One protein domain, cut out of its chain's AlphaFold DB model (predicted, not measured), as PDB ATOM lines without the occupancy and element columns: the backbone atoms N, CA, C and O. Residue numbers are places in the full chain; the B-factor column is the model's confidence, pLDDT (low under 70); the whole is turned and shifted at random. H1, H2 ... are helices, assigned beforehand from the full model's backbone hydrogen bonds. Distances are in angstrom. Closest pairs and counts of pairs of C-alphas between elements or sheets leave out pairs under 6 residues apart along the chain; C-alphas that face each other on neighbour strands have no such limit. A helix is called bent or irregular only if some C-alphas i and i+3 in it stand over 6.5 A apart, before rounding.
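Overview. This is residues 252 to 292 of the 292 residues of an uncharacterized protein of Leptospira levettii (UniProt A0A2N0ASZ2). Three short helices turn sharply from one to the next, their centres making a triangle with few contacts between them. The first stretch, residues 252 to 257, lies beyond the beginning of H1, and residues 290 to 292 follow the end of H3. The printed part has 41 residues with three named helices, in the order H1, H2, H3, and no named strand; its class is all helix. It is compact, with a radius of gyration of the C-alphas of 10.3 A and spans of 29 by 24 by 15 A.

Arrangement. Start with H1, residues 258 to 265, and go on to H2, residues 271 to 278. They only just touch, with 3 pairs of C-alphas within 8 A; the closest C-alphas, of Phe 265 and Phe 273, are 6.7 A apart. Their lines stand at a steep tilt of 61 degrees, opposite ways. Next look at H3, residues 282 to 289. It is close to H1 but not clearly touching, the closest C-alphas being those of Ala 263 and Val 286 at 6.4 A; the two lines are about perpendicular, at 77 degrees. H3 is also close to H2 but not clearly touching: the closest C-alphas, of Gln 277 and Lys 283, are 7.4 A apart, and the lines are about perpendicular, at 74 degrees. In H1 and H3 every O i to N i+4 pair is within hydrogen-bond range; in H2 1 of 4 is, beside 4 of 5 O i to N i+3 pairs.

Along the chain. Find C-alpha 258 at (-56.422, -33.956, 33.553); from there H1 runs 10.6 A to C-alpha 265. H2 begins at C-alpha 271, at (-48.381, -19.160, 42.032), and is 11.9 A long; it is irregular, with C-alphas 272 and 275 7.3 A apart. H3 runs 10.7 A from C-alpha 282 to C-alpha 289 at (-46.085, -37.361, 25.015).

Size, cuts and confidence. The C-alphas of Pro 271 and Gly 292, the two farthest apart, are 30.1 A apart. The printed part has no cut, and both links between helices are tight. The mean pLDDT of the printed part is 79.6; look for values under 70 at residues 253 to 256 and 290 to 292, where Gly 292 is the chain's last residue.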
ATOM      1  N   PHE A 252     -62.339 -32.497  35.861       75.00
ATOM      2  CA  PHE A 252     -61.654 -31.637  34.885       75.00
ATOM      3  C   PHE A 252     -62.467 -31.322  33.603       75.00
ATOM      4  O   PHE A 252     -61.875 -31.257  32.519       75.00
ATOM      5  N   PRO A 253     -63.797 -31.087  33.648       57.44
ATOM      6  CA  PRO A 253     -64.590 -30.887  32.433       57.44
ATOM      7  C   PRO A 253     -64.240 -29.571  31.721       57.44
ATOM      8  O   PRO A 253     -64.179 -29.530  30.496       57.44
ATOM      9  N   ILE A 254     -63.909 -28.514  32.473       62.19
ATOM     10  CA  ILE A 254     -63.569 -27.183  31.932       62.19
ATOM     11  C   ILE A 254     -62.183 -27.176  31.253       62.19
ATOM     12  O   ILE A 254     -61.923 -26.364  30.370       62.19
ATOM     13  N   ALA A 255     -61.296 -28.108  31.617       60.25
ATOM     14  CA  ALA A 255     -59.941 -28.199  31.072       60.25
ATOM     15  C   ALA A 255     -59.787 -29.238  29.946       60.25
ATOM     16  O   ALA A 255     -58.704 -29.349  29.375       60.25
ATOM     17  N   GLY A 256     -60.849 -29.982  29.603       68.69
ATOM     18  CA  GLY A 256     -60.805 -31.062  28.610       68.69
ATOM     19  C   GLY A 256     -60.021 -32.297  29.070       68.69
ATOM     20  O   GLY A 256     -59.422 -32.968  28.235       68.69
ATOM     21  N   GLY A 257     -60.008 -32.562  30.380       80.75
ATOM     22  CA  GLY A 257     -59.324 -33.695  31.009       80.75
ATOM     23  C   GLY A 257     -58.064 -33.314  31.809       80.75
ATOM     24  O   GLY A 257     -57.480 -32.246  31.582       80.75
ATOM     25  N   PRO A 258     -57.627 -34.172  32.752       83.25
ATOM     26  CA  PRO A 258     -56.422 -33.956  33.553       83.25
ATOM     27  C   PRO A 258     -55.169 -33.757  32.696       83.25
ATOM     28  O   PRO A 258     -54.365 -32.873  32.973       83.25
ATOM     29  N   GLU A 259     -55.016 -34.524  31.616       84.00
ATOM     30  CA  GLU A 259     -53.846 -34.478  30.735       84.00
ATOM     31  C   GLU A 259     -53.702 -33.108  30.065       84.00
ATOM     32  O   GLU A 259     -52.612 -32.531  30.032       84.00
ATOM     33  N   LYS A 260     -54.814 -32.546  29.576       81.88
ATOM     34  CA  LYS A 260     -54.844 -31.229  28.934       81.88
ATOM     35  C   LYS A 260     -54.643 -30.102  29.947       81.88
ATOM     36  O   LYS A 260     -53.917 -29.149  29.651       81.88
ATOM     37  N   TYR A 261     -55.197 -30.233  31.153       84.94
ATOM     38  CA  TYR A 261     -54.922 -29.323  32.267       84.94
ATOM     39  C   TYR A 261     -53.425 -29.287  32.605       84.94
ATOM     40  O   TYR A 261     -52.810 -28.217  32.613       84.94
ATOM     41  N   ILE A 262     -52.815 -30.461  32.796       86.94
ATOM     42  CA  ILE A 262     -51.385 -30.597  33.082       86.94
ATOM     43  C   ILE A 262     -50.567 -29.963  31.949       86.94
ATOM     44  O   ILE A 262     -49.751 -29.081  32.202       86.94
ATOM     45  N   ALA A 263     -50.812 -30.343  30.692       83.62
ATOM     46  CA  ALA A 263     -50.054 -29.842  29.544       83.62
ATOM     47  C   ALA A 263     -50.125 -28.311  29.377       83.62
ATOM     48  O   ALA A 263     -49.154 -27.704  28.918       83.62
ATOM     49  N   THR A 264     -51.251 -27.701  29.758       83.81
ATOM     50  CA  THR A 264     -51.490 -26.254  29.644       83.81
ATOM     51  C   THR A 264     -50.788 -25.471  30.754       83.81
ATOM     52  O   THR A 264     -50.182 -24.434  30.489       83.81
ATOM     53  N   PHE A 265     -50.828 -25.965  31.996       86.44
ATOM     54  CA  PHE A 265     -50.416 -25.182  33.166       86.44
ATOM     55  C   PHE A 265     -49.081 -25.606  33.790       86.44
ATOM     56  O   PHE A 265     -48.555 -24.873  34.629       86.44
ATOM     57  N   ILE A 266     -48.468 -26.713  33.351       87.44
ATOM     58  CA  ILE A 266     -47.208 -27.224  33.925       87.44
ATOM     59  C   ILE A 266     -46.026 -26.237  33.841       87.44
ATOM     60  O   ILE A 266     -45.085 -26.338  34.623       87.44
ATOM     61  N   ASN A 267     -46.079 -25.265  32.925       84.31
ATOM     62  CA  ASN A 267     -45.066 -24.212  32.768       84.31
ATOM     63  C   ASN A 267     -45.581 -22.808  33.147       84.31
ATOM     64  O   ASN A 267     -44.927 -21.809  32.848       84.31
ATOM     65  N   SER A 268     -46.762 -22.705  33.764       84.06
ATOM     66  CA  SER A 268     -47.352 -21.423  34.164       84.06
ATOM     67  C   SER A 268     -46.504 -20.726  35.234       84.06
ATOM     68  O   SER A 268     -46.029 -21.363  36.167       84.06
ATOM     69  N   LYS A 269     -46.337 -19.402  35.148       85.06
ATOM     70  CA  LYS A 269     -45.644 -18.615  36.189       85.06
ATOM     71  C   LYS A 269     -46.557 -18.213  37.359       85.06
ATOM     72  O   LYS A 269     -46.086 -17.589  38.303       85.06
ATOM     73  N   ARG A 270     -47.858 -18.528  37.288       84.69
ATOM     74  CA  ARG A 270     -48.843 -18.152  38.313       84.69
ATOM     75  C   ARG A 270     -48.682 -19.032  39.572       84.69
ATOM     76  O   ARG A 270     -48.554 -20.251  39.423       84.69
ATOM     77  N   PRO A 271     -48.693 -18.451  40.787       85.44
ATOM     78  CA  PRO A 271     -48.381 -19.160  42.032       85.44
ATOM     79  C   PRO A 271     -49.347 -20.311  42.355       85.44
ATOM     80  O   PRO A 271     -48.921 -21.324  42.904       85.44
ATOM     81  N   GLU A 272     -50.614 -20.219  41.955       85.25
ATOM     82  CA  GLU A 272     -51.626 -21.257  42.180       85.25
ATOM     83  C   GLU A 272     -51.348 -22.586  41.448       85.25
ATOM     84  O   GLU A 272     -51.862 -23.624  41.857       85.25
ATOM     85  N   PHE A 273     -50.499 -22.600  40.412       85.88
ATOM     86  CA  PHE A 273     -50.105 -23.835  39.715       85.88
ATOM     87  C   PHE A 273     -48.762 -24.399  40.192       85.88
ATOM     88  O   PHE A 273     -48.268 -25.365  39.612       85.88
ATOM     89  N   LYS A 274     -48.153 -23.841  41.246       83.81
ATOM     90  CA  LYS A 274     -46.845 -24.293  41.747       83.81
ATOM     91  C   LYS A 274     -46.860 -25.766  42.176       83.81
ATOM     92  O   LYS A 274     -45.962 -26.511  41.796       83.81
ATOM     93  N   ALA A 275     -47.929 -26.208  42.842       84.62
ATOM     94  CA  ALA A 275     -48.092 -27.598  43.280       84.62
ATOM     95  C   ALA A 275     -48.040 -28.603  42.113       84.62
ATOM     96  O   ALA A 275     -47.465 -29.678  42.239       84.62
ATOM     97  N   LEU A 276     -48.567 -28.235  40.938       84.00
ATOM     98  CA  LEU A 276     -48.508 -29.063  39.729       84.00
ATOM     99  C   LEU A 276     -47.061 -29.260  39.234       84.00
ATOM    100  O   LEU A 276     -46.729 -30.302  38.674       84.00
ATOM    101  N   GLN A 277     -46.191 -28.271  39.445       81.69
ATOM    102  CA  GLN A 277     -44.794 -28.293  39.002       81.69
ATOM    103  C   GLN A 277     -43.879 -29.101  39.918       81.69
ATOM    104  O   GLN A 277     -42.793 -29.493  39.485       81.69
ATOM    105  N   GLU A 278     -44.314 -29.323  41.157       86.44
ATOM    106  CA  GLU A 278     -43.607 -30.080  42.190       86.44
ATOM    107  C   GLU A 278     -43.880 -31.592  42.086       86.44
ATOM    108  O   GLU A 278     -43.145 -32.393  42.666       86.44
ATOM    109  N   ILE A 279     -44.876 -32.016  41.291       88.31
ATOM    110  CA  ILE A 279     -45.166 -33.436  41.056       88.31
ATOM    111  C   ILE A 279     -44.004 -34.083  40.291       88.31
ATOM    112  O   ILE A 279     -43.733 -33.788  39.122       88.31
ATOM    113  N   ARG A 280     -43.318 -35.015  40.956       88.06
ATOM    114  CA  ARG A 280     -42.160 -35.717  40.399       88.06
ATOM    115  C   ARG A 280     -42.535 -36.480  39.123       88.06
ATOM    116  O   ARG A 280     -43.498 -37.237  39.099       88.06
ATOM    117  N   GLY A 281     -41.744 -36.301  38.062       85.38
ATOM    118  CA  GLY A 281     -41.879 -37.038  36.796       85.38
ATOM    119  C   GLY A 281     -42.967 -36.532  35.840       85.38
ATOM    120  O   GLY A 281     -42.950 -36.899  34.667       85.38
ATOM    121  N   ILE A 282     -43.861 -35.635  36.274       87.00
ATOM    122  CA  ILE A 282     -44.958 -35.143  35.426       87.00
ATOM    123  C   ILE A 282     -44.445 -34.304  34.243       87.00
ATOM    124  O   ILE A 282     -44.941 -34.425  33.125       87.00
ATOM    125  N   LYS A 283     -43.392 -33.498  34.458       83.19
ATOM    126  CA  LYS A 283     -42.750 -32.690  33.404       83.19
ATOM    127  C   LYS A 283     -42.123 -33.568  32.322       83.19
ATOM    128  O   LYS A 283     -42.237 -33.251  31.140       83.19
ATOM    129  N   ASP A 284     -41.494 -34.671  32.719       85.38
ATOM    130  CA  ASP A 284     -40.860 -35.607  31.789       85.38
ATOM    131  C   ASP A 284     -41.900 -36.407  31.005       85.38
ATOM    132  O   ASP A 284     -41.742 -36.605  29.802       85.38
ATOM    133  N   TRP A 285     -42.996 -36.805  31.657       86.06
ATOM    134  CA  TRP A 285     -44.131 -37.447  30.998       86.06
ATOM    135  C   TRP A 285     -44.758 -36.542  29.923       86.06
ATOM    136  O   TRP A 285     -44.924 -36.978  28.784       86.06
ATOM    137  N   VAL A 286     -45.003 -35.258  30.228       83.44
ATOM    138  CA  VAL A 286     -45.522 -34.285  29.241       83.44
ATOM    139  C   VAL A 286     -44.551 -34.091  28.073       83.44
ATOM    140  O   VAL A 286     -44.988 -34.018  26.927       83.44
ATOM    141  N   LYS A 287     -43.237 -34.011  28.331       81.88
ATOM    142  CA  LYS A 287     -42.224 -33.892  27.266       81.88
ATOM    143  C   LYS A 287     -42.230 -35.104  26.331       81.88
ATOM    144  O   LYS A 287     -42.134 -34.922  25.124       81.88
ATOM    145  N   LYS A 288     -42.358 -36.319  26.875       81.19
ATOM    146  CA  LYS A 288     -42.389 -37.559  26.082       81.19
ATOM    147  C   LYS A 288     -43.646 -37.668  25.215       81.19
ATOM    148  O   LYS A 288     -43.530 -38.034  24.056       81.19
ATOM    149  N   ASN A 289     -44.809 -37.280  25.738       74.62
ATOM    150  CA  ASN A 289     -46.085 -37.361  25.015       74.62
ATOM    151  C   ASN A 289     -46.371 -36.188  24.056       74.62
ATOM    152  O   ASN A 289     -47.411 -36.186  23.413       74.62
ATOM    153  N   LYS A 290     -45.490 -35.180  23.955       64.62
ATOM    154  CA  LYS A 290     -45.586 -34.110  22.938       64.62
ATOM    155  C   LYS A 290     -44.855 -34.430  21.625       64.62
ATOM    156  O   LYS A 290     -45.055 -33.710  20.655       64.62
ATOM    157  N   ASN A 291     -44.014 -35.468  21.611       51.34
ATOM    158  CA  ASN A 291     -43.174 -35.862  20.471       51.34
ATOM    159  C   ASN A 291     -43.590 -37.212  19.846       51.34
ATOM    160  O   ASN A 291     -42.784 -37.829  19.150       51.34
ATOM    161  N   GLY A 292     -44.807 -37.684  20.116       40.47
ATOM    162  CA  GLY A 292     -45.441 -38.835  19.463       40.47
ATOM    163  C   GLY A 292     -46.797 -38.426  18.917       40.47
ATOM    164  O   GLY A 292     -47.213 -39.036  17.914       40.47
TER     165      GLY A 292